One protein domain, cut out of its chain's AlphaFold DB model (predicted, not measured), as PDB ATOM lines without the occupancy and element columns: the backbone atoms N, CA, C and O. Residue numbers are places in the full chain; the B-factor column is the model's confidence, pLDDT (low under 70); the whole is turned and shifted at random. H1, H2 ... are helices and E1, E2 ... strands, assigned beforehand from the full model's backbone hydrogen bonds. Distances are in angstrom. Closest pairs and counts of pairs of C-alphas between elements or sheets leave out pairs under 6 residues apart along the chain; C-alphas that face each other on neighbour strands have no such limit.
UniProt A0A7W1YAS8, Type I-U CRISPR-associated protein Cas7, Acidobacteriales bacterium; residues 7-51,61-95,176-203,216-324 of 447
ATOM      1  N   PRO A   7      -8.352  -4.930 -25.144       92.88
ATOM      2  CA  PRO A   7      -7.322  -5.723 -24.468       92.88
ATOM      3  C   PRO A   7      -6.071  -4.924 -24.054       92.88
ATOM      4  O   PRO A   7      -5.354  -5.329 -23.139       92.88
ATOM      5  N   LEU A   8      -5.804  -3.775 -24.687       94.56
ATOM      6  CA  LEU A   8      -4.649  -2.929 -24.366       94.56
ATOM      7  C   LEU A   8      -4.833  -2.099 -23.086       94.56
ATOM      8  O   LEU A   8      -3.861  -1.530 -22.585       94.56
ATOM      9  N   ASP A   9      -6.052  -2.007 -22.549       93.25
ATOM     10  CA  ASP A   9      -6.352  -1.139 -21.404       93.25
ATOM     11  C   ASP A   9      -5.679  -1.617 -20.118       93.25
ATOM     12  O   ASP A   9      -5.146  -0.804 -19.356       93.25
ATOM     13  N   SER A  10      -5.619  -2.935 -19.916       92.00
ATOM     14  CA  SER A  10      -4.964  -3.569 -18.765       92.00
ATOM     15  C   SER A  10      -3.541  -4.058 -19.048       92.00
ATOM     16  O   SER A  10      -2.778  -4.266 -18.107       92.00
ATOM     17  N   ALA A  11      -3.163  -4.225 -20.316       94.38
ATOM     18  CA  ALA A  11      -1.864  -4.761 -20.721       94.38
ATOM     19  C   ALA A  11      -0.692  -3.864 -20.297       94.38
ATOM     20  O   ALA A  11      -0.766  -2.638 -20.410       94.38
ATOM     21  N   SER A  12       0.418  -4.433 -19.831       95.31
ATOM     22  CA  SER A  12       1.616  -3.642 -19.499       95.31
ATOM     23  C   SER A  12       2.470  -3.359 -20.729       95.31
ATOM     24  O   SER A  12       2.979  -2.244 -20.883       95.31
ATOM     25  N   ARG A  13       2.589  -4.338 -21.627       95.31
ATOM     26  CA  ARG A  13       3.290  -4.202 -22.906       95.31
ATOM     27  C   ARG A  13       2.624  -5.031 -23.997       95.31
ATOM     28  O   ARG A  13       2.163  -6.135 -23.735       95.31
ATOM     29  N   LEU A  14       2.687  -4.535 -25.225       96.69
ATOM     30  CA  LEU A  14       2.388  -5.297 -26.435       96.69
ATOM     31  C   LEU A  14       3.708  -5.659 -27.122       96.69
ATOM     32  O   LEU A  14       4.562  -4.791 -27.300       96.69
ATOM     33  N   LEU A  15       3.871  -6.921 -27.501       97.25
ATOM     34  CA  LEU A  15       4.980  -7.421 -28.306       97.25
ATOM     35  C   LEU A  15       4.429  -7.956 -29.628       97.25
ATOM     36  O   LEU A  15       3.568  -8.835 -29.644       97.25
ATOM     37  N   VAL A  16       4.969  -7.441 -30.725       97.19
ATOM     38  CA  VAL A  16       4.688  -7.891 -32.087       97.19
ATOM     39  C   VAL A  16       5.968  -8.481 -32.651       97.19
ATOM     40  O   VAL A  16       6.997  -7.809 -32.674       97.19
ATOM     41  N   GLU A  17       5.911  -9.721 -33.116       97.06
ATOM     42  CA  GLU A  17       7.056 -10.398 -33.719       97.06
ATOM     43  C   GLU A  17       6.733 -10.805 -35.150       97.06
ATOM     44  O   GLU A  17       5.802 -11.576 -35.400       97.06
ATOM     45  N   ALA A  18       7.527 -10.304 -36.091       97.56
ATOM     46  CA  ALA A  18       7.488 -10.704 -37.485       97.56
ATOM     47  C   ALA A  18       8.610 -11.702 -37.754       97.56
ATOM     48  O   ALA A  18       9.789 -11.370 -37.634       97.56
ATOM     49  N   THR A  19       8.249 -12.920 -38.153       97.81
ATOM     50  CA  THR A  19       9.219 -13.866 -38.712       97.81
ATOM     51  C   THR A  19       9.544 -13.430 -40.131       97.81
ATOM     52  O   THR A  19       8.636 -13.283 -40.954       97.81
ATOM     53  N   LEU A  20      10.826 -13.230 -40.412       97.75
ATOM     54  CA  LEU A  20      11.328 -12.776 -41.700       97.75
ATOM     55  C   LEU A  20      12.134 -13.881 -42.382       97.75
ATOM     56  O   LEU A  20      12.777 -14.706 -41.733       97.75
ATOM     57  N   ARG A  21      12.141 -13.854 -43.712       96.31
ATOM     58  CA  ARG A  21      13.102 -14.587 -44.541       96.31
ATOM     59  C   ARG A  21      13.793 -13.624 -45.487       96.31
ATOM     60  O   ARG A  21      13.215 -12.608 -45.855       96.31
ATOM     61  N   VAL A  22      15.009 -13.955 -45.900       96.56
ATOM     62  CA  VAL A  22      15.706 -13.204 -46.949       96.56
ATOM     63  C   VAL A  22      14.897 -13.283 -48.243       96.56
ATOM     64  O   VAL A  22      14.439 -14.368 -48.614       96.56
ATOM     65  N   ALA A  23      14.702 -12.144 -48.904       94.12
ATOM     66  CA  ALA A  23      13.979 -12.079 -50.164       94.12
ATOM     67  C   ALA A  23      14.684 -12.930 -51.246       94.12
ATOM     68  O   ALA A  23      15.918 -13.034 -51.254       94.12
ATOM     69  N   PRO A  24      13.933 -13.558 -52.170       91.25
ATOM     70  CA  PRO A  24      14.520 -14.300 -53.281       91.25
ATOM     71  C   PRO A  24      15.500 -13.447 -54.102       91.25
ATOM     72  O   PRO A  24      15.312 -12.247 -54.272       91.25
ATOM     73  N   GLY A  25      16.542 -14.077 -54.651       87.38
ATOM     74  CA  GLY A  25      17.507 -13.417 -55.544       87.38
ATOM     75  C   GLY A  25      18.831 -12.984 -54.901       87.38
ATOM     76  O   GLY A  25      19.795 -12.762 -55.628       87.38
ATOM     77  N   SER A  26      18.953 -12.962 -53.569       84.12
ATOM     78  CA  SER A  26      20.232 -12.668 -52.885       84.12
ATOM     79  C   SER A  26      21.072 -13.912 -52.545       84.12
ATOM     80  O   SER A  26      22.126 -13.812 -51.912       84.12
ATOM     81  N   GLY A  27      20.600 -15.108 -52.918       87.50
ATOM     82  CA  GLY A  27      21.225 -16.376 -52.523       87.50
ATOM     83  C   GLY A  27      21.117 -16.670 -51.022       87.50
ATOM     84  O   GLY A  27      21.949 -17.394 -50.485       87.50
ATOM     85  N   GLY A  28      20.129 -16.077 -50.336       92.38
ATOM     86  CA  GLY A  28      19.923 -16.234 -48.892       92.38
ATOM     87  C   GLY A  28      20.871 -15.400 -48.029       92.38
ATOM     88  O   GLY A  28      20.860 -15.545 -46.806       92.38
ATOM     89  N   ARG A  29      21.683 -14.530 -48.644       95.19
ATOM     90  CA  ARG A  29      22.603 -13.625 -47.949       95.19
ATOM     91  C   ARG A  29      21.947 -12.279 -47.669       95.19
ATOM     92  O   ARG A  29      21.130 -11.806 -48.463       95.19
ATOM     93  N   PHE A  30      22.340 -11.653 -46.568       96.19
ATOM     94  CA  PHE A  30      21.973 -10.283 -46.237       96.19
ATOM     95  C   PHE A  30      23.140  -9.509 -45.605       96.19
ATOM     96  O   PHE A  30      23.983 -10.076 -44.905       96.19
ATOM     97  N   GLN A  31      23.179  -8.198 -45.833       93.56
ATOM     98  CA  GLN A  31      24.114  -7.279 -45.192       93.56
ATOM     99  C   GLN A  31      23.545  -6.800 -43.841       93.56
ATOM    100  O   GLN A  31      22.408  -6.324 -43.799       93.56
ATOM    101  N   PRO A  32      24.304  -6.885 -42.735       92.38
ATOM    102  CA  PRO A  32      23.852  -6.403 -41.434       92.38
ATOM    103  C   PRO A  32      24.116  -4.906 -41.258       92.38
ATOM    104  O   PRO A  32      24.743  -4.254 -42.099       92.38
ATOM    105  N   THR A  33      23.707  -4.366 -40.110       86.44
ATOM    106  CA  THR A  33      24.267  -3.104 -39.617       86.44
ATOM    107  C   THR A  33      25.726  -3.271 -39.245       86.44
ATOM    108  O   THR A  33      26.082  -4.147 -38.464       86.44
ATOM    109  N   GLY A  34      26.555  -2.416 -39.844       83.44
ATOM    110  CA  GLY A  34      27.951  -2.239 -39.490       83.44
ATOM    111  C   GLY A  34      28.145  -0.883 -38.830       83.44
ATOM    112  O   GLY A  34      27.582   0.111 -39.292       83.44
ATOM    113  N   PHE A  35      28.945  -0.850 -37.772       83.56
ATOM    114  CA  PHE A  35      29.408   0.384 -37.140       83.56
ATOM    115  C   PHE A  35      30.914   0.536 -37.387       83.56
ATOM    116  O   PHE A  35      31.599  -0.490 -37.401       83.56
ATOM    117  N   PRO A  36      31.444   1.761 -37.563       83.12
ATOM    118  CA  PRO A  36      32.868   1.979 -37.831       83.12
ATOM    119  C   PRO A  36      33.803   1.272 -36.841       83.12
ATOM    120  O   PRO A  36      34.759   0.631 -37.267       83.12
ATOM    121  N   ASP A  37      33.464   1.303 -35.548       84.75
ATOM    122  CA  ASP A  37      34.322   0.754 -34.490       84.75
ATOM    123  C   ASP A  37      33.985  -0.700 -34.102       84.75
ATOM    124  O   ASP A  37      34.820  -1.391 -33.522       84.75
ATOM    125  N   LEU A  38      32.773  -1.187 -34.415       86.69
ATOM    126  CA  LEU A  38      32.286  -2.520 -34.005       86.69
ATOM    127  C   LEU A  38      32.250  -3.539 -35.156       86.69
ATOM    128  O   LEU A  38      32.252  -4.744 -34.914       86.69
ATOM    129  N   GLY A  39      32.172  -3.085 -36.409       90.19
ATOM    130  CA  GLY A  39      31.781  -3.944 -37.527       90.19
ATOM    131  C   GLY A  39      30.337  -4.453 -37.366       90.19
ATOM    132  O   GLY A  39      29.494  -3.730 -36.821       90.19
ATOM    133  N   PRO A  40      30.006  -5.664 -37.861       93.12
ATOM    134  CA  PRO A  40      28.717  -6.300 -37.600       93.12
ATOM    135  C   PRO A  40      28.495  -6.544 -36.106       93.12
ATOM    136  O   PRO A  40      29.322  -7.164 -35.442       93.12
ATOM    137  N   ALA A  41      27.346  -6.112 -35.589       93.62
ATOM    138  CA  ALA A  41      27.007  -6.222 -34.171       93.62
ATOM    139  C   ALA A  41      26.597  -7.657 -33.771       93.62
ATOM    140  O   ALA A  41      25.415  -7.964 -33.595       93.62
ATOM    141  N   LEU A  42      27.592  -8.538 -33.657       94.69
ATOM    142  CA  LEU A  42      27.459  -9.895 -33.127       94.69
ATOM    143  C   LEU A  42      27.453  -9.882 -31.597       94.69
ATOM    144  O   LEU A  42      28.252  -9.185 -30.972       94.69
ATOM    145  N   TYR A  43      26.587 -10.685 -30.986       94.25
ATOM    146  CA  TYR A  43      26.528 -10.844 -29.533       94.25
ATOM    147  C   TYR A  43      26.043 -12.246 -29.130       94.25
ATOM    148  O   TYR A  43      25.518 -13.000 -29.949       94.25
ATOM    149  N   LYS A  44      26.221 -12.610 -27.853       94.69
ATOM    150  CA  LYS A  44      25.687 -13.855 -27.280       94.69
ATOM    151  C   LYS A  44      24.318 -13.593 -26.656       94.69
ATOM    152  O   LYS A  44      24.222 -12.935 -25.623       94.69
ATOM    153  N   GLY A  45      23.270 -14.100 -27.292       90.62
ATOM    154  CA  GLY A  45      21.916 -14.124 -26.756       90.62
ATOM    155  C   GLY A  45      21.679 -15.327 -25.850       90.62
ATOM    156  O   GLY A  45      22.497 -16.244 -25.763       90.62
ATOM    157  N   ILE A  46      20.525 -15.322 -25.190       88.88
ATOM    158  CA  ILE A  46      20.084 -16.378 -24.284       88.88
ATOM    159  C   ILE A  46      18.679 -16.823 -24.699       88.88
ATOM    160  O   ILE A  46      17.777 -15.990 -24.795       88.88
ATOM    161  N   ARG A  47      18.474 -18.123 -24.945       80.56
ATOM    162  CA  ARG A  47      17.158 -18.694 -25.289       80.56
ATOM    163  C   ARG A  47      16.780 -19.839 -24.354       80.56
ATOM    164  O   ARG A  47      17.629 -20.609 -23.914       80.56
ATOM    165  N   GLY A  48      15.486 -19.938 -24.048       70.75
ATOM    166  CA  GLY A  48      14.935 -21.072 -23.311       70.75
ATOM    167  C   GLY A  48      14.795 -22.290 -24.220       70.75
ATOM    168  O   GLY A  48      14.241 -22.186 -25.314       70.75
ATOM    169  N   VAL A  49      15.270 -23.442 -23.760       59.88
ATOM    170  CA  VAL A  49      15.096 -24.730 -24.432       59.88
ATOM    171  C   VAL A  49      13.797 -25.352 -23.925       59.88
ATOM    172  O   VAL A  49      13.683 -25.700 -22.748       59.88
ATOM    173  N   GLN A  50      12.801 -25.509 -24.802       51.34
ATOM    174  CA  GLN A  50      11.685 -26.409 -24.507       51.34
ATOM    175  C   GLN A  50      12.197 -27.846 -24.634       51.34
ATOM    176  O   GLN A  50      12.394 -28.352 -25.736       51.34
ATOM    177  N   GLY A  51      12.461 -28.495 -23.499       50.09
ATOM    178  CA  GLY A  51      12.818 -29.909 -23.478       50.09
ATOM    179  C   GLY A  51      11.655 -30.763 -23.981       50.09
ATOM    180  O   GLY A  51      10.545 -30.680 -23.456       50.09
ATOM    181  N   GLU A  61      20.124 -21.795 -23.020       84.56
ATOM    182  CA  GLU A  61      21.239 -21.958 -23.955       84.56
ATOM    183  C   GLU A  61      21.739 -20.598 -24.455       84.56
ATOM    184  O   GLU A  61      20.951 -19.691 -24.745       84.56
ATOM    185  N   SER A  62      23.066 -20.463 -24.553       90.31
ATOM    186  CA  SER A  62      23.700 -19.322 -25.208       90.31
ATOM    187  C   SER A  62      23.682 -19.514 -26.717       90.31
ATOM    188  O   SER A  62      24.146 -20.536 -27.216       90.31
ATOM    189  N   VAL A  63      23.191 -18.516 -27.445       93.50
ATOM    190  CA  VAL A  63      23.077 -18.562 -28.903       93.50
ATOM    191  C   VAL A  63      23.752 -17.355 -29.538       93.50
ATOM    192  O   VAL A  63      23.674 -16.242 -29.021       93.50
ATOM    193  N   ASP A  64      24.439 -17.569 -30.658       96.00
ATOM    194  CA  ASP A  64      24.988 -16.470 -31.446       96.00
ATOM    195  C   ASP A  64      23.865 -15.656 -32.080       96.00
ATOM    196  O   ASP A  64      22.958 -16.204 -32.706       96.00
ATOM    197  N   MET A  65      23.941 -14.341 -31.926       96.50
ATOM    198  CA  MET A  65      22.969 -13.389 -32.439       96.50
ATOM    199  C   MET A  65      23.683 -12.306 -33.242       96.50
ATOM    200  O   MET A  65      24.824 -11.943 -32.958       96.50
ATOM    201  N   LEU A  66      22.988 -11.774 -34.239       96.50
ATOM    202  CA  LEU A  66      23.421 -10.637 -35.040       96.50
ATOM    203  C   LEU A  66      22.317  -9.591 -35.046       96.50
ATOM    204  O   LEU A  66      21.203  -9.873 -35.493       96.50
ATOM    205  N   LEU A  67      22.644  -8.376 -34.610       95.69
ATOM    206  CA  LEU A  67      21.754  -7.231 -34.742       95.69
ATOM    207  C   LEU A  67      21.754  -6.760 -36.201       95.69
ATOM    208  O   LEU A  67      22.696  -6.130 -36.685       95.69
ATOM    209  N   VAL A  68      20.683  -7.094 -36.915       96.50
ATOM    210  CA  VAL A  68      20.481  -6.710 -38.315       96.50
ATOM    211  C   VAL A  68      20.054  -5.250 -38.395       96.50
ATOM    212  O   VAL A  68      20.605  -4.514 -39.203       96.50
ATOM    213  N   GLU A  69      19.144  -4.798 -37.530       95.56
ATOM    214  CA  GLU A  69      18.768  -3.386 -37.377       95.56
ATOM    215  C   GLU A  69      18.675  -2.990 -35.910       95.56
ATOM    216  O   GLU A  69      18.042  -3.685 -35.114       95.56
ATOM    217  N   SER A  70      19.270  -1.846 -35.571       93.44
ATOM    218  CA  SER A  70      19.264  -1.303 -34.212       93.44
ATOM    219  C   SER A  70      17.960  -0.586 -33.871       93.44
ATOM    220  O   SER A  70      17.191  -0.199 -34.753       93.44
ATOM    221  N   VAL A  71      17.753  -0.327 -32.577       93.56
ATOM    222  CA  VAL A  71      16.582   0.409 -32.078       93.56
ATOM    223  C   VAL A  71      16.486   1.817 -32.659       93.56
ATOM    224  O   VAL A  71      15.402   2.267 -33.027       93.56
ATOM    225  N   GLN A  72      17.614   2.509 -32.790       90.44
ATOM    226  CA  GLN A  72      17.688   3.846 -33.375       90.44
ATOM    227  C   GLN A  72      17.362   3.813 -34.872       90.44
ATOM    228  O   GLN A  72      16.563   4.621 -35.340       90.44
ATOM    229  N   SER A  73      17.922   2.850 -35.612       92.38
ATOM    230  CA  SER A  73      17.624   2.685 -37.039       92.38
ATOM    231  C   SER A  73      16.141   2.385 -37.263       92.38
ATOM    232  O   SER A  73      15.479   3.032 -38.074       92.38
ATOM    233  N   MET A  74      15.573   1.472 -36.475       96.12
ATOM    234  CA  MET A  74      14.152   1.145 -36.546       96.12
ATOM    235  C   MET A  74      13.247   2.315 -36.158       96.12
ATOM    236  O   MET A  74      12.197   2.485 -36.773       96.12
ATOM    237  N   ALA A  75      13.640   3.156 -35.196       94.50
ATOM    238  CA  ALA A  75      12.896   4.375 -34.881       94.50
ATOM    239  C   ALA A  75      12.824   5.321 -36.092       94.50
ATOM    240  O   ALA A  75      11.738   5.807 -36.404       94.50
ATOM    241  N   ASN A  76      13.935   5.509 -36.813       93.69
ATOM    242  CA  ASN A  76      13.963   6.312 -38.039       93.69
ATOM    243  C   ASN A  76      13.071   5.705 -39.129       93.69
ATOM    244  O   ASN A  76      12.306   6.419 -39.769       93.69
ATOM    245  N   ARG A  77      13.107   4.379 -39.307       95.56
ATOM    246  CA  ARG A  77      12.254   3.687 -40.289       95.56
ATOM    247  C   ARG A  77      10.770   3.827 -39.972       95.56
ATOM    248  O   ARG A  77       9.979   4.082 -40.870       95.56
ATOM    249  N   LEU A  78      10.395   3.698 -38.701       97.06
ATOM    250  CA  LEU A  78       9.016   3.885 -38.247       97.06
ATOM    251  C   LEU A  78       8.545   5.347 -38.356       97.06
ATOM    252  O   LEU A  78       7.340   5.590 -38.374       97.06
ATOM    253  N   GLU A  79       9.449   6.324 -38.432       95.50
ATOM    254  CA  GLU A  79       9.102   7.688 -38.852       95.50
ATOM    255  C   GLU A  79       8.958   7.819 -40.362       95.50
ATOM    256  O   GLU A  79       7.977   8.393 -40.835       95.50
ATOM    257  N   ASP A  80       9.877   7.232 -41.121       95.00
ATOM    258  CA  ASP A  80       9.907   7.351 -42.577       95.00
ATOM    259  C   ASP A  80       8.635   6.802 -43.243       95.00
ATOM    260  O   ASP A  80       8.117   7.404 -44.183       95.00
ATOM    261  N   VAL A  81       8.025   5.747 -42.684       96.44
ATOM    262  CA  VAL A  81       6.735   5.223 -43.184       96.44
ATOM    263  C   VAL A  81       5.568   6.216 -43.093       96.44
ATOM    264  O   VAL A  81       4.515   5.990 -43.694       96.44
ATOM    265  N   CYS A  82       5.712   7.296 -42.323       96.62
ATOM    266  CA  CYS A  82       4.721   8.364 -42.210       96.62
ATOM    267  C   CYS A  82       4.967   9.513 -43.194       96.62
ATOM    268  O   CYS A  82       4.091  10.362 -43.336       96.62
ATOM    269  N   LEU A  83       6.113   9.562 -43.872       95.56
ATOM    270  CA  LEU A  83       6.539  10.714 -44.664       95.56
ATOM    271  C   LEU A  83       6.307  10.510 -46.168       95.56
ATOM    272  O   LEU A  83       6.287   9.395 -46.686       95.56
ATOM    273  N   GLN A  84       6.116  11.622 -46.875       94.94
ATOM    274  CA  GLN A  84       6.117  11.713 -48.333       94.94
ATOM    275  C   GLN A  84       6.677  13.083 -48.733       94.94
ATOM    276  O   GLN A  84       6.060  14.115 -48.478       94.94
ATOM    277  N   GLY A  85       7.850  13.104 -49.371       94.88
ATOM    278  CA  GLY A  85       8.535  14.366 -49.671       94.88
ATOM    279  C   GLY A  85       8.844  15.136 -48.386       94.88
ATOM    280  O   GLY A  85       9.366  14.567 -47.439       94.88
ATOM    281  N   GLU A  86       8.513  16.417 -48.314       95.12
ATOM    282  CA  GLU A  86       8.828  17.282 -47.164       95.12
ATOM    283  C   GLU A  86       7.805  17.229 -46.017       95.12
ATOM    284  O   GLU A  86       7.923  17.993 -45.058       95.12
ATOM    285  N   ASP A  87       6.776  16.386 -46.115       95.62
ATOM    286  CA  ASP A  87       5.620  16.400 -45.215       95.62
ATOM    287  C   ASP A  87       5.158  14.974 -44.871       95.62
ATOM    288  O   ASP A  87       5.693  13.980 -45.370       95.62
ATOM    289  N   TYR A  88       4.150  14.859 -44.010       97.12
ATOM    290  CA  TYR A  88       3.435  13.612 -43.794       97.12
ATOM    291  C   TYR A  88       2.693  13.155 -45.058       97.12
ATOM    292  O   TYR A  88       2.108  13.956 -45.793       97.12
ATOM    293  N   ASN A  89       2.657  11.838 -45.263       96.50
ATOM    294  CA  ASN A  89       1.838  11.196 -46.285       96.50
ATOM    295  C   ASN A  89       0.335  11.351 -46.002       96.50
ATOM    296  O   ASN A  89      -0.071  11.768 -44.917       96.50
ATOM    297  N   ALA A  90      -0.507  10.988 -46.974       96.12
ATOM    298  CA  ALA A  90      -1.961  11.180 -46.907       96.12
ATOM    299  C   ALA A  90      -2.624  10.614 -45.629       96.12
ATOM    300  O   ALA A  90      -3.535  11.230 -45.068       96.12
ATOM    301  N   ASP A  91      -2.131   9.483 -45.119       96.94
ATOM    302  CA  ASP A  91      -2.656   8.844 -43.906       96.94
ATOM    303  C   ASP A  91      -2.232   9.576 -42.625       96.94
ATOM    304  O   ASP A  91      -2.903   9.480 -41.600       96.94
ATOM    305  N   CYS A  92      -1.137  10.336 -42.654       97.75
ATOM    306  CA  CYS A  92      -0.603  11.064 -41.497       97.75
ATOM    307  C   CYS A  92      -0.833  12.586 -41.572       97.75
ATOM    308  O   CYS A  92      -0.558  13.304 -40.612       97.75
ATOM    309  N   GLN A  93      -1.382  13.089 -42.681       94.81
ATOM    310  CA  GLN A  93      -1.757  14.493 -42.853       94.81
ATOM    311  C   GLN A  93      -2.648  15.000 -41.704       94.81
ATOM    312  O   GLN A  93      -3.636  14.370 -41.327       94.81
ATOM    313  N   GLY A  94      -2.294  16.171 -41.165       93.38
ATOM    314  CA  GLY A  94      -3.007  16.834 -40.064       93.38
ATOM    315  C   GLY A  94      -2.499  16.493 -38.659       93.38
ATOM    316  O   GLY A  94      -2.885  17.170 -37.712       93.38
ATOM    317  N   ILE A  95      -1.615  15.498 -38.515       98.38
ATOM    318  CA  ILE A  95      -0.881  15.282 -37.262       98.38
ATOM    319  C   ILE A  95       0.072  16.475 -37.055       98.38
ATOM    320  O   ILE A  95       0.804  16.818 -37.990       98.38
ATOM    321  N   GLU A 176      17.709  21.547 -23.262       89.69
ATOM    322  CA  GLU A 176      17.826  23.009 -23.302       89.69
ATOM    323  C   GLU A 176      16.668  23.711 -22.578       89.69
ATOM    324  O   GLU A 176      16.827  24.822 -22.058       89.69
ATOM    325  N   ILE A 177      15.505  23.054 -22.505       92.94
ATOM    326  CA  ILE A 177      14.354  23.538 -21.743       92.94
ATOM    327  C   ILE A 177      14.598  23.264 -20.254       92.94
ATOM    328  O   ILE A 177      14.648  24.195 -19.438       92.94
ATOM    329  N   ASP A 178      14.790  21.990 -19.906       91.88
ATOM    330  CA  ASP A 178      15.140  21.499 -18.573       91.88
ATOM    331  C   ASP A 178      15.704  20.068 -18.691       91.88
ATOM    332  O   ASP A 178      14.985  19.152 -19.086       91.88
ATOM    333  N   GLY A 179      16.967  19.860 -18.299       91.00
ATOM    334  CA  GLY A 179      17.693  18.575 -18.366       91.00
ATOM    335  C   GLY A 179      17.074  17.397 -17.606       91.00
ATOM    336  O   GLY A 179      17.618  16.300 -17.631       91.00
ATOM    337  N   ARG A 180      15.941  17.592 -16.928       93.56
ATOM    338  CA  ARG A 180      15.157  16.534 -16.272       93.56
ATOM    339  C   ARG A 180      13.947  16.086 -17.106       93.56
ATOM    340  O   ARG A 180      13.255  15.146 -16.721       93.56
ATOM    341  N   VAL A 181      13.648  16.765 -18.216       95.00
ATOM    342  CA  VAL A 181      12.488  16.487 -19.074       95.00
ATOM    343  C   VAL A 181      12.882  15.498 -20.167       95.00
ATOM    344  O   VAL A 181      13.299  15.881 -21.260       95.00
ATOM    345  N   ARG A 182      12.734  14.206 -19.862       95.94
ATOM    346  CA  ARG A 182      12.966  13.092 -20.790       95.94
ATOM    347  C   ARG A 182      11.717  12.214 -20.866       95.94
ATOM    348  O   ARG A 182      11.194  11.785 -19.839       95.94
ATOM    349  N   LEU A 183      11.245  11.949 -22.080       96.75
ATOM    350  CA  LEU A 183      10.221  10.947 -22.365       96.75
ATOM    351  C   LEU A 183      10.925   9.721 -22.964       96.75
ATOM    352  O   LEU A 183      11.572   9.866 -24.007       96.75
ATOM    353  N   PRO A 184      10.834   8.531 -22.339       95.56
ATOM    354  CA  PRO A 184      11.293   7.297 -22.970       95.56
ATOM    355  C   PRO A 184      10.464   6.983 -24.222       95.56
ATOM    356  O   PRO A 184       9.344   7.471 -24.381       95.56
ATOM    357  N   ARG A 185      10.997   6.134 -25.105       95.62
ATOM    358  CA  ARG A 185      10.233   5.653 -26.260       95.62
ATOM    359  C   ARG A 185       9.082   4.774 -25.785       95.62
ATOM    360  O   ARG A 185       9.298   3.852 -24.999       95.62
ATOM    361  N   LEU A 186       7.882   5.019 -26.298       97.81
ATOM    362  CA  LEU A 186       6.763   4.099 -26.114       97.81
ATOM    363  C   LEU A 186       6.845   2.936 -27.095       97.81
ATOM    364  O   LEU A 186       6.479   1.831 -26.714       97.81
ATOM    365  N   ILE A 187       7.344   3.168 -28.312       98.12
ATOM    366  CA  ILE A 187       7.624   2.115 -29.291       98.12
ATOM    367  C   ILE A 187       9.131   1.921 -29.473       98.12
ATOM    368  O   ILE A 187       9.864   2.856 -29.797       98.12
ATOM    369  N   SER A 188       9.584   0.684 -29.296       97.50
ATOM    370  CA  SER A 188      10.937   0.241 -29.638       97.50
ATOM    371  C   SER A 188      10.846  -0.909 -30.628       97.50
ATOM    372  O   SER A 188       9.922  -1.713 -30.548       97.50
ATOM    373  N   ALA A 189      11.791  -1.005 -31.556       98.06
ATOM    374  CA  ALA A 189      11.835  -2.122 -32.486       98.06
ATOM    375  C   ALA A 189      13.264  -2.452 -32.894       98.06
ATOM    376  O   ALA A 189      14.123  -1.584 -32.838       98.06
ATOM    377  N   TYR A 190      13.525  -3.685 -33.297       97.44
ATOM    378  CA  TYR A 190      14.835  -4.139 -33.768       97.44
ATOM    379  C   TYR A 190      14.662  -5.355 -34.678       97.44
ATOM    380  O   TYR A 190      13.612  -6.001 -34.664       97.44
ATOM    381  N   ILE A 191      15.684  -5.657 -35.481       98.12
ATOM    382  CA  ILE A 191      15.721  -6.869 -36.307       98.12
ATOM    383  C   ILE A 191      16.976  -7.645 -35.957       98.12
ATOM    384  O   ILE A 191      18.072  -7.087 -35.969       98.12
ATOM    385  N   GLU A 192      16.820  -8.930 -35.680       97.31
ATOM    386  CA  GLU A 192      17.913  -9.807 -35.278       97.31
ATOM    387  C   GLU A 192      17.890 -11.115 -36.050       97.31
ATOM    388  O   GLU A 192      16.834 -11.632 -36.415       97.31
ATOM    389  N   ALA A 193      19.082 -11.661 -36.269       97.62
ATOM    390  CA  ALA A 193      19.291 -12.975 -36.843       97.62
ATOM    391  C   ALA A 193      19.925 -13.896 -35.796       97.62
ATOM    392  O   ALA A 193      20.935 -13.555 -35.181       97.62
ATOM    393  N   CYS A 194      19.332 -15.069 -35.607       96.31
ATOM    394  CA  CYS A 194      19.812 -16.105 -34.702       96.31
ATOM    395  C   CYS A 194      20.711 -17.091 -35.448       96.31
ATOM    396  O   CYS A 194      20.455 -17.413 -36.611       96.31
ATOM    397  N   SER A 195      21.751 -17.578 -34.772       95.31
ATOM    398  CA  SER A 195      22.767 -18.481 -35.323       95.31
ATOM    399  C   SER A 195      23.270 -18.023 -36.705       95.31
ATOM    400  O   SER A 195      23.176 -18.774 -37.681       95.31
ATOM    401  N   PRO A 196      23.727 -16.761 -36.832       96.75
ATOM    402  CA  PRO A 196      24.141 -16.193 -38.106       96.75
ATOM    403  C   PRO A 196      25.434 -16.859 -38.602       96.75
ATOM    404  O   PRO A 196      26.403 -16.991 -37.858       96.75
ATOM    405  N   ASN A 197      25.483 -17.225 -39.882       96.56
ATOM    406  CA  ASN A 197      26.693 -17.731 -40.532       96.56
ATOM    407  C   ASN A 197      27.286 -16.647 -41.427       96.56
ATOM    408  O   ASN A 197      26.558 -16.035 -42.212       96.56
ATOM    409  N   GLN A 198      28.598 -16.432 -41.336       95.50
ATOM    410  CA  GLN A 198      29.298 -15.482 -42.200       95.50
ATOM    411  C   GLN A 198      29.333 -15.992 -43.642       95.50
ATOM    412  O   GLN A 198      29.695 -17.137 -43.906       95.50
ATOM    413  N   ALA A 199      29.008 -15.112 -44.578       93.56
ATOM    414  CA  ALA A 199      29.087 -15.333 -46.011       93.56
ATOM    415  C   ALA A 199      29.970 -14.240 -46.623       93.56
ATOM    416  O   ALA A 199      29.497 -13.272 -47.220       93.56
ATOM    417  N   ASN A 200      31.277 -14.374 -46.415       91.00
ATOM    418  CA  ASN A 200      32.250 -13.401 -46.893       91.00
ATOM    419  C   ASN A 200      32.368 -13.463 -48.420       91.00
ATOM    420  O   ASN A 200      32.476 -14.535 -49.015       91.00
ATOM    421  N   SER A 201      32.370 -12.295 -49.043       88.00
ATOM    422  CA  SER A 201      32.616 -12.101 -50.467       88.00
ATOM    423  C   SER A 201      33.579 -10.930 -50.670       88.00
ATOM    424  O   SER A 201      34.061 -10.314 -49.718       88.00
ATOM    425  N   GLY A 202      33.912 -10.632 -51.919       86.88
ATOM    426  CA  GLY A 202      34.772  -9.514 -52.261       86.88
ATOM    427  C   GLY A 202      34.691  -9.197 -53.741       86.88
ATOM    428  O   GLY A 202      34.034  -9.897 -54.514       86.88
ATOM    429  N   GLY A 203      35.359  -8.125 -54.127       89.06
ATOM    430  CA  GLY A 203      35.455  -7.703 -55.512       89.06
ATOM    431  C   GLY A 203      36.636  -6.777 -55.715       89.06
ATOM    432  O   GLY A 203      37.434  -6.542 -54.808       89.06
ATOM    433  N   PRO A 216      40.787  -3.599 -54.533       89.06
ATOM    434  CA  PRO A 216      40.133  -4.745 -53.920       89.06
ATOM    435  C   PRO A 216      39.301  -4.311 -52.716       89.06
ATOM    436  O   PRO A 216      39.728  -3.477 -51.921       89.06
ATOM    437  N   TYR A 217      38.135  -4.922 -52.548       88.00
ATOM    438  CA  TYR A 217      37.311  -4.753 -51.360       88.00
ATOM    439  C   TYR A 217      36.801  -6.106 -50.874       88.00
ATOM    440  O   TYR A 217      36.506  -7.007 -51.664       88.00
ATOM    441  N   SER A 218      36.672  -6.241 -49.560       88.56
ATOM    442  CA  SER A 218      35.950  -7.339 -48.927       88.56
ATOM    443  C   SER A 218      34.538  -6.885 -48.566       88.56
ATOM    444  O   SER A 218      34.269  -5.705 -48.333       88.56
ATOM    445  N   ARG A 219      33.610  -7.835 -48.536       87.19
ATOM    446  CA  ARG A 219      32.254  -7.638 -48.041       87.19
ATOM    447  C   ARG A 219      31.905  -8.792 -47.114       87.19
ATOM    448  O   ARG A 219      31.986  -9.955 -47.497       87.19
ATOM    449  N   GLN A 220      31.480  -8.454 -45.907       90.94
ATOM    450  CA  GLN A 220      30.980  -9.418 -44.938       90.94
ATOM    451  C   GLN A 220      29.449  -9.406 -44.965       90.94
ATOM    452  O   GLN A 220      28.815  -8.441 -44.539       90.94
ATOM    453  N   GLU A 221      28.863 -10.469 -45.512       94.50
ATOM    454  CA  GLU A 221      27.420 -10.732 -45.486       94.50
ATOM    455  C   GLU A 221      27.134 -11.889 -44.522       94.50
ATOM    456  O   GLU A 221      28.052 -12.557 -44.041       94.50
ATOM    457  N   PHE A 222      25.860 -12.133 -44.232       97.12
ATOM    458  CA  PHE A 222      25.431 -13.208 -43.346       97.12
ATOM    459  C   PHE A 222      24.272 -13.996 -43.939       97.12
ATOM    460  O   PHE A 222      23.532 -13.511 -44.791       97.12
ATOM    461  N   THR A 223      24.109 -15.223 -43.462       97.12
ATOM    462  CA  THR A 223      22.928 -16.062 -43.693       97.12
ATOM    463  C   THR A 223      22.375 -16.502 -42.342       97.12
ATOM    464  O   THR A 223      23.130 -16.678 -41.384       97.12
ATOM    465  N   SER A 224      21.062 -16.671 -42.236       97.06
ATOM    466  CA  SER A 224      20.420 -17.210 -41.037       97.06
ATOM    467  C   SER A 224      19.078 -17.827 -41.410       97.06
ATOM    468  O   SER A 224      18.375 -17.321 -42.283       97.06
ATOM    469  N   SER A 225      18.728 -18.921 -40.739       92.88
ATOM    470  CA  SER A 225      17.419 -19.569 -40.852       92.88
ATOM    471  C   SER A 225      16.353 -18.938 -39.949       92.88
ATOM    472  O   SER A 225      15.179 -19.285 -40.063       92.88
ATOM    473  N   SER A 226      16.735 -18.030 -39.047       95.81
ATOM    474  CA  SER A 226      15.844 -17.437 -38.050       95.81
ATOM    475  C   SER A 226      16.124 -15.945 -37.930       95.81
ATOM    476  O   SER A 226      17.062 -15.527 -37.254       95.81
ATOM    477  N   ILE A 227      15.284 -15.151 -38.595       98.00
ATOM    478  CA  ILE A 227      15.337 -13.690 -38.575       98.00
ATOM    479  C   ILE A 227      14.005 -13.182 -38.033       98.00
ATOM    480  O   ILE A 227      12.943 -13.569 -38.528       98.00
ATOM    481  N   THR A 228      14.061 -12.318 -37.026       98.00
ATOM    482  CA  THR A 228      12.870 -11.774 -36.372       98.00
ATOM    483  C   THR A 228      12.966 -10.260 -36.309       98.00
ATOM    484  O   THR A 228      13.977  -9.723 -35.860       98.00
ATOM    485  N   ALA A 229      11.905  -9.574 -36.735       98.19
ATOM    486  CA  ALA A 229      11.674  -8.182 -36.369       98.19
ATOM    487  C   ALA A 229      10.747  -8.136 -35.154       98.19
ATOM    488  O   ALA A 229       9.637  -8.668 -35.209       98.19
ATOM    489  N   SER A 230      11.187  -7.498 -34.078       98.06
ATOM    490  CA  SER A 230      10.420  -7.362 -32.840       98.06
ATOM    491  C   SER A 230      10.027  -5.905 -32.643       98.06
ATOM    492  O   SER A 230      10.864  -5.018 -32.795       98.06
ATOM    493  N   PHE A 231       8.770  -5.656 -32.282       98.44
ATOM    494  CA  PHE A 231       8.227  -4.338 -31.955       98.44
ATOM    495  C   PHE A 231       7.581  -4.403 -30.577       98.44
ATOM    496  O   PHE A 231       6.767  -5.282 -30.301       98.44
ATOM    497  N   ILE A 232       7.936  -3.468 -29.706       98.12
ATOM    498  CA  ILE A 232       7.502  -3.427 -28.313       98.12
ATOM    499  C   ILE A 232       6.820  -2.087 -28.080       98.12
ATOM    500  O   ILE A 232       7.444  -1.044 -28.265       98.12
ATOM    501  N   LEU A 233       5.556  -2.120 -27.654       98.00
ATOM    502  CA  LEU A 233       4.796  -0.942 -27.244       98.00
ATOM    503  C   LEU A 233       4.571  -0.963 -25.723       98.00
ATOM    504  O   LEU A 233       3.934  -1.871 -25.185       98.00
ATOM    505  N   HIS A 234       5.087   0.049 -25.027       97.56
ATOM    506  CA  HIS A 234       5.058   0.186 -23.567       97.56
ATOM    507  C   HIS A 234       3.771   0.878 -23.082       97.56
ATOM    508  O   HIS A 234       3.708   2.095 -22.902       97.56
ATOM    509  N   LEU A 235       2.722   0.087 -22.855       96.88
ATOM    510  CA  LEU A 235       1.377   0.573 -22.523       96.88
ATOM    511  C   LEU A 235       1.260   1.098 -21.086       96.88
ATOM    512  O   LEU A 235       0.548   2.071 -20.841       96.88
ATOM    513  N   SER A 236       1.989   0.505 -20.136       95.06
ATOM    514  CA  SER A 236       2.045   1.004 -18.753       95.06
ATOM    515  C   SER A 236       2.642   2.409 -18.672       95.06
ATOM    516  O   SER A 236       2.103   3.264 -17.970       95.06
ATOM    517  N   THR A 237       3.698   2.672 -19.444       95.75
ATOM    518  CA  THR A 237       4.310   3.999 -19.565       95.75
ATOM    519  C   THR A 237       3.338   5.004 -20.178       95.75
ATOM    520  O   THR A 237       3.177   6.091 -19.626       95.75
ATOM    521  N   LEU A 238       2.635   4.629 -21.256       96.94
ATOM    522  CA  LEU A 238       1.621   5.480 -21.890       96.94
ATOM    523  C   LEU A 238       0.518   5.895 -20.899       96.94
ATOM    524  O   LEU A 238       0.175   7.073 -20.825       96.94
ATOM    525  N   ARG A 239       0.015   4.968 -20.071       94.19
ATOM    526  CA  ARG A 239      -0.987   5.292 -19.035       94.19
ATOM    527  C   ARG A 239      -0.497   6.345 -18.035       94.19
ATOM    528  O   ARG A 239      -1.289   7.156 -17.563       94.19
ATOM    529  N   GLY A 240       0.805   6.376 -17.744       93.56
ATOM    530  CA  GLY A 240       1.422   7.363 -16.850       93.56
ATOM    531  C   GLY A 240       1.484   8.790 -17.409       93.56
ATOM    532  O   GLY A 240       1.806   9.720 -16.669       93.56
ATOM    533  N   TYR A 241       1.179   8.997 -18.693       95.62
ATOM    534  CA  TYR A 241       1.275  10.300 -19.355       95.62
ATOM    535  C   TYR A 241       0.041  11.192 -19.217       95.62
ATOM    536  O   TYR A 241       0.087  12.340 -19.654       95.62
ATOM    537  N   ASN A 242      -1.026  10.706 -18.571       93.69
ATOM    538  CA  ASN A 242      -2.237  11.486 -18.284       93.69
ATOM    539  C   ASN A 242      -2.846  12.155 -19.537       93.69
ATOM    540  O   ASN A 242      -3.343  13.281 -19.497       93.69
ATOM    541  N   LEU A 243      -2.775  11.454 -20.667       97.06
ATOM    542  CA  LEU A 243      -3.510  11.792 -21.878       97.06
ATOM    543  C   LEU A 243      -4.966  11.333 -21.735       97.06
ATOM    544  O   LEU A 243      -5.241  10.336 -21.065       97.06
ATOM    545  N   ASP A 244      -5.898  12.034 -22.382       96.94
ATOM    546  CA  ASP A 244      -7.277  11.559 -22.483       96.94
ATOM    547  C   ASP A 244      -7.369  10.263 -23.312       96.94
ATOM    548  O   ASP A 244      -6.419   9.838 -23.980       96.94
ATOM    549  N   GLN A 245      -8.525   9.601 -23.254       96.25
ATOM    550  CA  GLN A 245      -8.714   8.306 -23.903       96.25
ATOM    551  C   GLN A 245      -8.499   8.369 -25.421       96.25
ATOM    552  O   GLN A 245      -7.892   7.454 -25.979       96.25
ATOM    553  N   ASN A 246      -8.924   9.448 -26.086       97.94
ATOM    554  CA  ASN A 246      -8.766   9.578 -27.532       97.94
ATOM    555  C   ASN A 246      -7.291   9.703 -27.911       97.94
ATOM    556  O   ASN A 246      -6.829   9.019 -28.823       97.94
ATOM    557  N   LYS A 247      -6.524  10.503 -27.166       98.19
ATOM    558  CA  LYS A 247      -5.077  10.658 -27.371       98.19
ATOM    559  C   LYS A 247      -4.308   9.366 -27.095       98.19
ATOM    560  O   LYS A 247      -3.415   9.017 -27.867       98.19
ATOM    561  N   ASN A 248      -4.680   8.608 -26.059       97.94
ATOM    562  CA  ASN A 248      -4.104   7.278 -25.818       97.94
ATOM    563  C   ASN A 248      -4.381   6.321 -26.987       97.94
ATOM    564  O   ASN A 248      -3.462   5.664 -27.480       97.94
ATOM    565  N   ARG A 249      -5.627   6.285 -27.479       98.00
ATOM    566  CA  ARG A 249      -6.019   5.470 -28.639       98.00
ATOM    567  C   ARG A 249      -5.319   5.914 -29.919       98.00
ATOM    568  O   ARG A 249      -4.931   5.065 -30.718       98.00
ATOM    569  N   PHE A 250      -5.092   7.213 -30.099       98.69
ATOM    570  CA  PHE A 250      -4.287   7.729 -31.199       98.69
ATOM    571  C   PHE A 250      -2.851   7.192 -31.140       98.69
ATOM    572  O   PHE A 250      -2.394   6.621 -32.121       98.69
ATOM    573  N   ILE A 251      -2.161   7.281 -29.996       98.69
ATOM    574  CA  ILE A 251      -0.790   6.751 -29.866       98.69
ATOM    575  C   ILE A 251      -0.745   5.242 -30.154       98.69
ATOM    576  O   ILE A 251       0.134   4.783 -30.882       98.69
ATOM    577  N   GLN A 252      -1.708   4.478 -29.632       98.38
ATOM    578  CA  GLN A 252      -1.803   3.034 -29.864       98.38
ATOM    579  C   GLN A 252      -2.032   2.704 -31.347       98.38
ATOM    580  O   GLN A 252      -1.261   1.953 -31.938       98.38
ATOM    581  N   THR A 253      -3.055   3.285 -31.977       98.44
ATOM    582  CA  THR A 253      -3.366   3.034 -33.399       98.44
ATOM    583  C   THR A 253      -2.275   3.534 -34.337       98.44
ATOM    584  O   THR A 253      -1.993   2.874 -35.332       98.44
ATOM    585  N   TRP A 254      -1.623   4.656 -34.023       98.75
ATOM    586  CA  TRP A 254      -0.532   5.187 -34.832       98.75
ATOM    587  C   TRP A 254       0.712   4.297 -34.760       98.75
ATOM    588  O   TRP A 254       1.354   4.064 -35.784       98.75
ATOM    589  N   ALA A 255       1.008   3.721 -33.589       98.62
ATOM    590  CA  ALA A 255       2.034   2.692 -33.443       98.62
ATOM    591  C   ALA A 255       1.717   1.456 -34.303       98.62
ATOM    592  O   ALA A 255       2.569   1.018 -35.074       98.62
ATOM    593  N   LEU A 256       0.484   0.935 -34.236       98.31
ATOM    594  CA  LEU A 256       0.051  -0.202 -35.063       98.31
ATOM    595  C   LEU A 256       0.136   0.116 -36.562       98.31
ATOM    596  O   LEU A 256       0.632  -0.704 -37.325       98.31
ATOM    597  N   TYR A 257      -0.285   1.313 -36.976       98.56
ATOM    598  CA  TYR A 257      -0.180   1.781 -38.359       98.56
ATOM    599  C   TYR A 257       1.276   1.826 -38.840       98.56
ATOM    600  O   TYR A 257       1.575   1.327 -39.925       98.56
ATOM    601  N   LYS A 258       2.195   2.377 -38.033       98.56
ATOM    602  CA  LYS A 258       3.629   2.438 -38.364       98.56
ATOM    603  C   LYS A 258       4.228   1.037 -38.521       98.56
ATOM    604  O   LYS A 258       4.942   0.788 -39.490       98.56
ATOM    605  N   ILE A 259       3.905   0.121 -37.604       98.31
ATOM    606  CA  ILE A 259       4.333  -1.287 -37.660       98.31
ATOM    607  C   ILE A 259       3.784  -1.962 -38.925       98.31
ATOM    608  O   ILE A 259       4.543  -2.559 -39.686       98.31
ATOM    609  N   ASP A 260       2.481  -1.829 -39.179       97.44
ATOM    610  CA  ASP A 260       1.801  -2.440 -40.322       97.44
ATOM    611  C   ASP A 260       2.387  -1.966 -41.660       97.44
ATOM    612  O   ASP A 260       2.774  -2.789 -42.494       97.44
ATOM    613  N   ARG A 261       2.547  -0.648 -41.830       97.06
ATOM    614  CA  ARG A 261       3.216  -0.039 -42.987       97.06
ATOM    615  C   ARG A 261       4.626  -0.582 -43.176       97.06
ATOM    616  O   ARG A 261       4.978  -0.986 -44.283       97.06
ATOM    617  N   PHE A 262       5.434  -0.580 -42.116       97.69
ATOM    618  CA  PHE A 262       6.833  -0.985 -42.189       97.69
ATOM    619  C   PHE A 262       6.978  -2.431 -42.675       97.69
ATOM    620  O   PHE A 262       7.712  -2.700 -43.626       97.69
ATOM    621  N   ILE A 263       6.225  -3.352 -42.072       95.56
ATOM    622  CA  ILE A 263       6.334  -4.789 -42.349       95.56
ATOM    623  C   ILE A 263       5.833  -5.145 -43.756       95.56
ATOM    624  O   ILE A 263       6.329  -6.098 -44.354       95.56
ATOM    625  N   HIS A 264       4.872  -4.394 -44.300       91.25
ATOM    626  CA  HIS A 264       4.311  -4.675 -45.625       91.25
ATOM    627  C   HIS A 264       4.994  -3.922 -46.773       91.25
ATOM    628  O   HIS A 264       4.898  -4.375 -47.910       91.25
ATOM    629  N   GLN A 265       5.664  -2.792 -46.515       86.31
ATOM    630  CA  GLN A 265       6.182  -1.918 -47.580       86.31
ATOM    631  C   GLN A 265       7.694  -1.638 -47.498       86.31
ATOM    632  O   GLN A 265       8.280  -1.256 -48.508       86.31
ATOM    633  N   TYR A 266       8.352  -1.838 -46.347       83.12
ATOM    634  CA  TYR A 266       9.701  -1.302 -46.087       83.12
ATOM    635  C   TYR A 266      10.706  -2.342 -45.561       83.12
ATOM    636  O   TYR A 266      11.524  -2.049 -44.690       83.12
ATOM    637  N   LEU A 267      10.700  -3.556 -46.123       92.62
ATOM    638  CA  LEU A 267      11.659  -4.617 -45.766       92.62
ATOM    639  C   LEU A 267      12.927  -4.661 -46.640       92.62
ATOM    640  O   LEU A 267      13.773  -5.536 -46.455       92.62
ATOM    641  N   ARG A 268      13.102  -3.689 -47.544       93.88
ATOM    642  CA  ARG A 268      14.397  -3.366 -48.157       93.88
ATOM    643  C   ARG A 268      15.103  -2.333 -47.296       93.88
ATOM    644  O   ARG A 268      14.805  -1.142 -47.350       93.88
ATOM    645  N   LEU A 269      16.026  -2.806 -46.476       93.50
ATOM    646  CA  LEU A 269      16.624  -2.000 -45.422       93.50
ATOM    647  C   LEU A 269      17.845  -1.239 -45.931       93.50
ATOM    648  O   LEU A 269      18.005  -0.047 -45.673       93.50
ATOM    649  N   ARG A 270      18.701  -1.915 -46.692       91.69
ATOM    650  CA  ARG A 270      19.857  -1.320 -47.367       91.69
ATOM    651  C   ARG A 270      20.240  -2.186 -48.560       91.69
ATOM    652  O   ARG A 270      19.599  -3.205 -48.822       91.69
ATOM    653  N   THR A 271      21.294  -1.804 -49.274       88.69
ATOM    654  CA  THR A 271      21.887  -2.648 -50.316       88.69
ATOM    655  C   THR A 271      22.126  -4.064 -49.787       88.69
ATOM    656  O   THR A 271      22.661  -4.232 -48.697       88.69
ATOM    657  N   ALA A 272      21.709  -5.076 -50.553       90.19
ATOM    658  CA  ALA A 272      21.839  -6.485 -50.182       90.19
ATOM    659  C   ALA A 272      21.230  -6.840 -48.807       90.19
ATOM    660  O   ALA A 272      21.705  -7.757 -48.151       90.19
ATOM    661  N   CYS A 273      20.189  -6.141 -48.347       94.88
ATOM    662  CA  CYS A 273      19.440  -6.488 -47.136       94.88
ATOM    663  C   CYS A 273      17.947  -6.302 -47.406       94.88
ATOM    664  O   CYS A 273      17.392  -5.212 -47.235       94.88
ATOM    665  N   GLU A 274      17.332  -7.371 -47.899       95.44
ATOM    666  CA  GLU A 274      15.939  -7.402 -48.332       95.44
ATOM    667  C   GLU A 274      15.262  -8.623 -47.720       95.44
ATOM    668  O   GLU A 274      15.784  -9.739 -47.805       95.44
ATOM    669  N   PHE A 275      14.118  -8.401 -47.080       96.75
ATOM    670  CA  PHE A 275      13.363  -9.441 -46.396       96.75
ATOM    671  C   PHE A 275      11.923  -9.522 -46.891       96.75
ATOM    672  O   PHE A 275      11.344  -8.555 -47.380       96.75
ATOM    673  N   GLU A 276      11.324 -10.684 -46.684       95.06
ATOM    674  CA  GLU A 276       9.893 -10.911 -46.803       95.06
ATOM    675  C   GLU A 276       9.345 -11.359 -45.449       95.06
ATOM    676  O   GLU A 276       9.946 -12.184 -44.750       95.06
ATOM    677  N   LYS A 277       8.168 -10.843 -45.090       95.94
ATOM    678  CA  LYS A 277       7.409 -11.320 -43.934       95.94
ATOM    679  C   LYS A 277       6.878 -12.729 -44.210       95.94
ATOM    680  O   LYS A 277       6.169 -12.944 -45.189       95.94
ATOM    681  N   VAL A 278       7.140 -13.655 -43.292       95.06
ATOM    682  CA  VAL A 278       6.583 -15.016 -43.289       95.06
ATOM    683  C   VAL A 278       5.355 -15.108 -42.387       95.06
ATOM    684  O   VAL A 278       4.314 -15.592 -42.813       95.06
ATOM    685  N   ALA A 279       5.466 -14.629 -41.149       92.94
ATOM    686  CA  ALA A 279       4.400 -14.700 -40.153       92.94
ATOM    687  C   ALA A 279       4.464 -13.503 -39.202       92.94
ATOM    688  O   ALA A 279       5.533 -12.918 -39.019       92.94
ATOM    689  N   LEU A 280       3.329 -13.170 -38.588       93.81
ATOM    690  CA  LEU A 280       3.210 -12.167 -37.532       93.81
ATOM    691  C   LEU A 280       2.523 -12.783 -36.325       93.81
ATOM    692  O   LEU A 280       1.539 -13.500 -36.484       93.81
ATOM    693  N   ARG A 281       3.034 -12.481 -35.135       93.12
ATOM    694  CA  ARG A 281       2.424 -12.882 -33.869       93.12
ATOM    695  C   ARG A 281       2.333 -11.704 -32.924       93.12
ATOM    696  O   ARG A 281       3.270 -10.909 -32.835       93.12
ATOM    697  N   ILE A 282       1.223 -11.639 -32.202       94.38
ATOM    698  CA  ILE A 282       0.988 -10.654 -31.156       94.38
ATOM    699  C   ILE A 282       0.916 -11.358 -29.806       94.38
ATOM    700  O   ILE A 282       0.163 -12.314 -29.613       94.38
ATOM    701  N   THR A 283       1.674 -10.839 -28.848       93.75
ATOM    702  CA  THR A 283       1.553 -11.219 -27.444       93.75
ATOM    703  C   THR A 283       1.493  -9.986 -26.556       93.75
ATOM    704  O   THR A 283       2.021  -8.924 -26.884       93.75
ATOM    705  N   SER A 284       0.869 -10.130 -25.398       91.94
ATOM    706  CA  SER A 284       0.880  -9.140 -24.331       91.94
ATOM    707  C   SER A 284       1.200  -9.833 -23.030       91.94
ATOM    708  O   SER A 284       0.601 -10.855 -22.710       91.94
ATOM    709  N   ASP A 285       2.160  -9.291 -22.287       89.06
ATOM    710  CA  ASP A 285       2.568  -9.831 -20.985       89.06
ATOM    711  C   ASP A 285       2.853 -11.355 -21.010       89.06
ATOM    712  O   ASP A 285       2.679 -12.061 -20.022       89.06
ATOM    713  N   GLY A 286       3.324 -11.865 -22.159       84.50
ATOM    714  CA  GLY A 286       3.650 -13.280 -22.381       84.50
ATOM    715  C   GLY A 286       2.482 -14.168 -22.830       84.50
ATOM    716  O   GLY A 286       2.689 -15.355 -23.057       84.50
ATOM    717  N   GLN A 287       1.278 -13.616 -22.988       88.44
ATOM    718  CA  GLN A 287       0.089 -14.333 -23.449       88.44
ATOM    719  C   GLN A 287      -0.296 -13.914 -24.866       88.44
ATOM    720  O   GLN A 287      -0.041 -12.782 -25.279       88.44
ATOM    721  N   VAL A 288      -0.907 -14.831 -25.616       90.56
ATOM    722  CA  VAL A 288      -1.485 -14.534 -26.932       90.56
ATOM    723  C   VAL A 288      -2.540 -13.441 -26.781       90.56
ATOM    724  O   VAL A 288      -3.332 -13.468 -25.840       90.56
ATOM    725  N   MET A 289      -2.535 -12.470 -27.691       88.12
ATOM    726  CA  MET A 289      -3.471 -11.350 -27.670       88.12
ATOM    727  C   MET A 289      -4.190 -11.229 -29.005       88.12
ATOM    728  O   MET A 289      -3.556 -11.244 -30.054       88.12
ATOM    729  N   ASP A 290      -5.503 -11.044 -28.950       90.31
ATOM    730  CA  ASP A 290      -6.320 -10.768 -30.123       90.31
ATOM    731  C   ASP A 290      -6.708  -9.287 -30.159       90.31
ATOM    732  O   ASP A 290      -7.258  -8.761 -29.196       90.31
ATOM    733  N   LEU A 291      -6.406  -8.619 -31.272       91.56
ATOM    734  CA  LEU A 291      -6.815  -7.239 -31.549       91.56
ATOM    735  C   LEU A 291      -7.863  -7.176 -32.677       91.56
ATOM    736  O   LEU A 291      -7.982  -6.167 -33.372       91.56
ATOM    737  N   GLY A 292      -8.604  -8.262 -32.898       86.75
ATOM    738  CA  GLY A 292      -9.564  -8.427 -33.991       86.75
ATOM    739  C   GLY A 292      -9.002  -9.167 -35.210       86.75
ATOM    740  O   GLY A 292      -9.558  -9.041 -36.304       86.75
ATOM    741  N   GLY A 293      -7.894  -9.893 -35.044       82.00
ATOM    742  CA  GLY A 293      -7.326 -10.811 -36.040       82.00
ATOM    743  C   GLY A 293      -7.746 -12.268 -35.817       82.00
ATOM    744  O   GLY A 293      -7.884 -13.006 -36.785       82.00
ATOM    745  N   GLY A 294      -8.046 -12.641 -34.569       83.00
ATOM    746  CA  GLY A 294      -8.228 -14.017 -34.103       83.00
ATOM    747  C   GLY A 294      -6.919 -14.615 -33.573       83.00
ATOM    748  O   GLY A 294      -5.877 -14.459 -34.194       83.00
ATOM    749  N   ASP A 295      -6.954 -15.277 -32.411       79.69
ATOM    750  CA  ASP A 295      -5.898 -16.167 -31.881       79.69
ATOM    751  C   ASP A 295      -4.426 -15.697 -32.031       79.69
ATOM    752  O   ASP A 295      -3.529 -16.484 -32.336       79.69
ATOM    753  N   GLY A 296      -4.131 -14.416 -31.774       82.19
ATOM    754  CA  GLY A 296      -2.757 -13.885 -31.851       82.19
ATOM    755  C   GLY A 296      -2.333 -13.356 -33.214       82.19
ATOM    756  O   GLY A 296      -1.181 -12.927 -33.368       82.19
ATOM    757  N   GLU A 297      -3.230 -13.397 -34.196       89.25
ATOM    758  CA  GLU A 297      -2.991 -12.884 -35.535       89.25
ATOM    759  C   GLU A 297      -2.985 -11.354 -35.577       89.25
ATOM    760  O   GLU A 297      -3.638 -10.648 -34.802       89.25
ATOM    761  N   TRP A 298      -2.225 -10.832 -36.539       93.25
ATOM    762  CA  TRP A 298      -2.167  -9.403 -36.806       93.25
ATOM    763  C   TRP A 298      -3.484  -8.905 -37.420       93.25
ATOM    764  O   TRP A 298      -3.943  -9.493 -38.403       93.25
ATOM    765  N   PRO A 299      -4.086  -7.810 -36.916       93.69
ATOM    766  CA  PRO A 299      -5.270  -7.227 -37.532       93.69
ATOM    767  C   PRO A 299      -5.015  -6.832 -38.988       93.69
ATOM    768  O   PRO A 299      -3.938  -6.359 -39.343       93.69
ATOM    769  N   GLY A 300      -6.031  -6.973 -39.841       93.88
ATOM    770  CA  GLY A 300      -5.914  -6.583 -41.248       93.88
ATOM    771  C   GLY A 300      -5.563  -5.100 -41.426       93.88
ATOM    772  O   GLY A 300      -6.151  -4.236 -40.770       93.88
ATOM    773  N   SER A 301      -4.658  -4.795 -42.363       95.00
ATOM    774  CA  SER A 301      -4.134  -3.442 -42.614       95.00
ATOM    775  C   SER A 301      -5.230  -2.393 -42.817       95.00
ATOM    776  O   SER A 301      -5.162  -1.304 -42.252       95.00
ATOM    777  N   THR A 302      -6.307  -2.728 -43.537       95.69
ATOM    778  CA  THR A 302      -7.454  -1.825 -43.738       95.69
ATOM    779  C   THR A 302      -8.160  -1.467 -42.426       95.69
ATOM    780  O   THR A 302      -8.585  -0.326 -42.251       95.69
ATOM    781  N   ASN A 303      -8.262  -2.405 -41.479       96.12
ATOM    782  CA  ASN A 303      -8.875  -2.142 -40.175       96.12
ATOM    783  C   ASN A 303      -8.003  -1.204 -39.339       96.12
ATOM    784  O   ASN A 303      -8.524  -0.270 -38.731       96.12
ATOM    785  N   ILE A 304      -6.683  -1.426 -39.349       97.19
ATOM    786  CA  ILE A 304      -5.709  -0.560 -38.673       97.19
ATOM    787  C   ILE A 304      -5.778   0.853 -39.254       97.19
ATOM    788  O   ILE A 304      -5.953   1.813 -38.507       97.19
ATOM    789  N   GLN A 305      -5.714   0.982 -40.583       96.88
ATOM    790  CA  GLN A 305      -5.790   2.266 -41.284       96.88
ATOM    791  C   GLN A 305      -7.103   3.003 -40.999       96.88
ATOM    792  O   GLN A 305      -7.083   4.196 -40.707       96.88
ATOM    793  N   THR A 306      -8.238   2.300 -41.024       97.19
ATOM    794  CA  THR A 306      -9.557   2.898 -40.759       97.19
ATOM    795  C   THR A 306      -9.661   3.404 -39.321       97.19
ATOM    796  O   THR A 306     -10.067   4.547 -39.096       97.19
ATOM    797  N   ALA A 307      -9.260   2.588 -38.341       97.44
ATOM    798  CA  ALA A 307      -9.284   2.974 -36.932       97.44
ATOM    799  C   ALA A 307      -8.331   4.145 -36.645       97.44
ATOM    800  O   ALA A 307      -8.708   5.096 -35.959       97.44
ATOM    801  N   PHE A 308      -7.127   4.107 -37.222       98.44
ATOM    802  CA  PHE A 308      -6.148   5.185 -37.131       98.44
ATOM    803  C   PHE A 308      -6.680   6.493 -37.732       98.44
ATOM    804  O   PHE A 308      -6.642   7.529 -37.070       98.44
ATOM    805  N   ALA A 309      -7.240   6.461 -38.943       98.00
ATOM    806  CA  ALA A 309      -7.789   7.649 -39.590       98.00
ATOM    807  C   ALA A 309      -8.944   8.266 -38.782       98.00
ATOM    808  O   ALA A 309      -8.992   9.487 -38.603       98.00
ATOM    809  N   ALA A 310      -9.845   7.433 -38.250       97.62
ATOM    810  CA  ALA A 310     -10.971   7.885 -37.435       97.62
ATOM    811  C   ALA A 310     -10.503   8.607 -36.159       97.62
ATOM    812  O   ALA A 310     -10.941   9.731 -35.879       97.62
ATOM    813  N   ILE A 311      -9.572   8.009 -35.406       98.19
ATOM    814  CA  ILE A 311      -9.088   8.614 -34.160       98.19
ATOM    815  C   ILE A 311      -8.176   9.818 -34.417       98.19
ATOM    816  O   ILE A 311      -8.282  10.817 -33.711       98.19
ATOM    817  N   ARG A 312      -7.360   9.795 -35.481       98.19
ATOM    818  CA  ARG A 312      -6.564  10.949 -35.932       98.19
ATOM    819  C   ARG A 312      -7.457  12.152 -36.216       98.19
ATOM    820  O   ARG A 312      -7.172  13.236 -35.722       98.19
ATOM    821  N   ASN A 313      -8.547  11.970 -36.963       97.06
ATOM    822  CA  ASN A 313      -9.478  13.058 -37.282       97.06
ATOM    823  C   ASN A 313     -10.198  13.595 -36.035       97.06
ATOM    824  O   ASN A 313     -10.522  14.778 -35.975       97.06
ATOM    825  N   THR A 314     -10.415  12.735 -35.036       97.50
ATOM    826  CA  THR A 314     -10.981  13.127 -33.739       97.50
ATOM    827  C   THR A 314      -9.992  13.953 -32.915       97.50
ATOM    828  O   THR A 314     -10.368  14.978 -32.350       97.50
ATOM    829  N   CYS A 315      -8.727  13.532 -32.847       97.81
ATOM    830  CA  CYS A 315      -7.687  14.232 -32.089       97.81
ATOM    831  C   CYS A 315      -7.233  15.528 -32.769       97.81
ATOM    832  O   CYS A 315      -6.967  16.520 -32.094       97.81
ATOM    833  N   PHE A 316      -7.160  15.532 -34.100       97.44
ATOM    834  CA  PHE A 316      -6.604  16.629 -34.887       97.44
ATOM    835  C   PHE A 316      -7.574  17.076 -35.984       97.44
ATOM    836  O   PHE A 316      -7.257  16.998 -37.174       97.44
ATOM    837  N   PRO A 317      -8.770  17.578 -35.619       95.94
ATOM    838  CA  PRO A 317      -9.679  18.121 -36.609       95.94
ATOM    839  C   PRO A 317      -9.033  19.345 -37.258       95.94
ATOM    840  O   PRO A 317      -8.448  20.202 -36.571       95.94
ATOM    841  N   ARG A 318      -9.152  19.423 -38.587       95.12
ATOM    842  CA  ARG A 318      -8.695  20.571 -39.374       95.12
ATOM    843  C   ARG A 318      -9.410  21.830 -38.887       95.12
ATOM    844  O   ARG A 318     -10.625  21.815 -38.695       95.12
ATOM    845  N   LYS A 319      -8.665  22.911 -38.656       95.12
ATOM    846  CA  LYS A 319      -9.256  24.203 -38.282       95.12
ATOM    847  C   LYS A 319      -9.845  24.894 -39.512       95.12
ATOM    848  O   LYS A 319      -9.414  24.654 -40.635       95.12
ATOM    849  N   THR A 320     -10.820  25.763 -39.275       95.19
ATOM    850  CA  THR A 320     -11.523  26.545 -40.305       95.19
ATOM    851  C   THR A 320     -10.790  27.827 -40.696       95.19
ATOM    852  O   THR A 320     -11.068  28.386 -41.748       95.19
ATOM    853  N   GLU A 321      -9.860  28.292 -39.861       94.31
ATOM    854  CA  GLU A 321      -9.144  29.560 -40.020       94.31
ATOM    855  C   GLU A 321      -7.624  29.349 -40.070       94.31
ATOM    856  O   GLU A 321      -7.102  28.358 -39.547       94.31
ATOM    857  N   GLY A 322      -6.921  30.320 -40.659       93.19
ATOM    858  CA  GLY A 322      -5.470  30.312 -40.844       93.19
ATOM    859  C   GLY A 322      -5.039  29.847 -42.234       93.19
ATOM    860  O   GLY A 322      -5.864  29.438 -43.056       93.19
ATOM    861  N   ASP A 323      -3.734  29.930 -42.489       95.19
ATOM    862  CA  ASP A 323      -3.112  29.349 -43.678       95.19
ATOM    863  C   ASP A 323      -3.147  27.809 -43.644       95.19
ATOM    864  O   ASP A 323      -3.647  27.190 -42.698       95.19
ATOM    865  N   GLU A 324      -2.632  27.168 -44.694       94.31
ATOM    866  CA  GLU A 324      -2.638  25.708 -44.817       94.31
ATOM    867  C   GLU A 324      -2.023  25.004 -43.591       94.31
ATOM    868  O   GLU A 324      -2.587  24.031 -43.077       94.31
TER     869      GLU A 324
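Overview. This is residues 7 to 51, 61 to 95, 176 to 203 and 216 to 324 of the 447 residues of the protein "Type I-U CRISPR-associated protein Cas7" of Acidobacteriales bacterium (UniProt A0A7W1YAS8). A strongly twisted sheet of seven strands makes the body, with the long helix H3 over E7 and H4 packed on H3 beyond the sheet. At one end E4 and E7 continue, after sharp turns, as the two-strand arm E5 and E6; H1 sits beside E4, and the free residues 176 to 182 stick out. The printed part has 217 residues with nine named strands and four named helices, in the order E1 E2 E3 H1 E4 E5 E6 E7 H2 H3 E8 E9 H4. The large sheet's order is E2 E3 E4 E7 E1 E9 E8, antiparallel throughout; the class is mixed, helices and strands. The whole is compact, with a radius of gyration of the C-alphas of 19.4 A and spans of 61 by 48 by 41 A.

Along the chain. The large sheet holds E2, residues 42 to 48; E3, 61 to 69; E4, 187 to 194; E7, 226 to 234, 25.2 A long; E1, 13 to 22, 28.5 A; E9, 273 to 284, 29.5 A; and E8, 268 to 270. E5, residues 197 to 203, and E6, 216 to 223, form the small sheet. The helices are H1, residues 71 to 80; H2, 235 to 239; H3, 245 to 265, 29.8 A; and H4, 301 to 315, 20.9 A. C-alpha 13 is at (3.290, -4.202, -22.906), C-alpha 315 at (-7.687, 14.232, -32.089).

Arrangement. E4 and E7 are antiparallel at 162 degrees, with N 190 and O 230 3.0 A apart, within hydrogen-bond range. E7 and E1 are antiparallel at 158 degrees, with N 16 and O 231 at 2.8 A. E9 bends by 70 degrees at residue 278, pairing with E8 over residues 273 to 274, where N 269 and O 273 are 2.9 A apart, and with E1 over 275 to 284; E8 and E9 are a hairpin. E4 runs on into E5 at 85 degrees and E6 into E7 at 73 degrees; between E5 and E6, N 199 and O 221 are 2.8 A apart. In two layers, helices on one face of a sheet, H3 lies over E7 at a height over the sheet of 10.9 A and runs along the strands, at 12 degrees to E7 on the local plane. H4, not on the sheet, touches H3, the closest C-alphas being Thr 253 and Phe 308, 5.1 A; they run opposite ways at a tilt of 35.2 degrees, only just steep. H1 stands at the sheet's level, and residues 258 to 262 of H3 touch it, about perpendicular at 86 degrees, with the C-alphas of Leu 78 and Lys 258 closest at 5.6 A. H2 only grazes the sheet with residues 235 to 238. In the four helices every O i to N i+4 pair is within hydrogen-bond range.

Size, cuts and confidence. The C-alphas farthest apart are those of Gly 51 and Glu 321, 65.5 A. Residues 52 to 60, 96 to 175 and 204 to 215 are not printed, with C-alpha gaps across the cuts of 11.6, 24.6 and 5.8 A. The links E1 to E2 and E9 to H4 are long. The mean pLDDT of the printed part is 93.4; residues 49 to 51 are under 70.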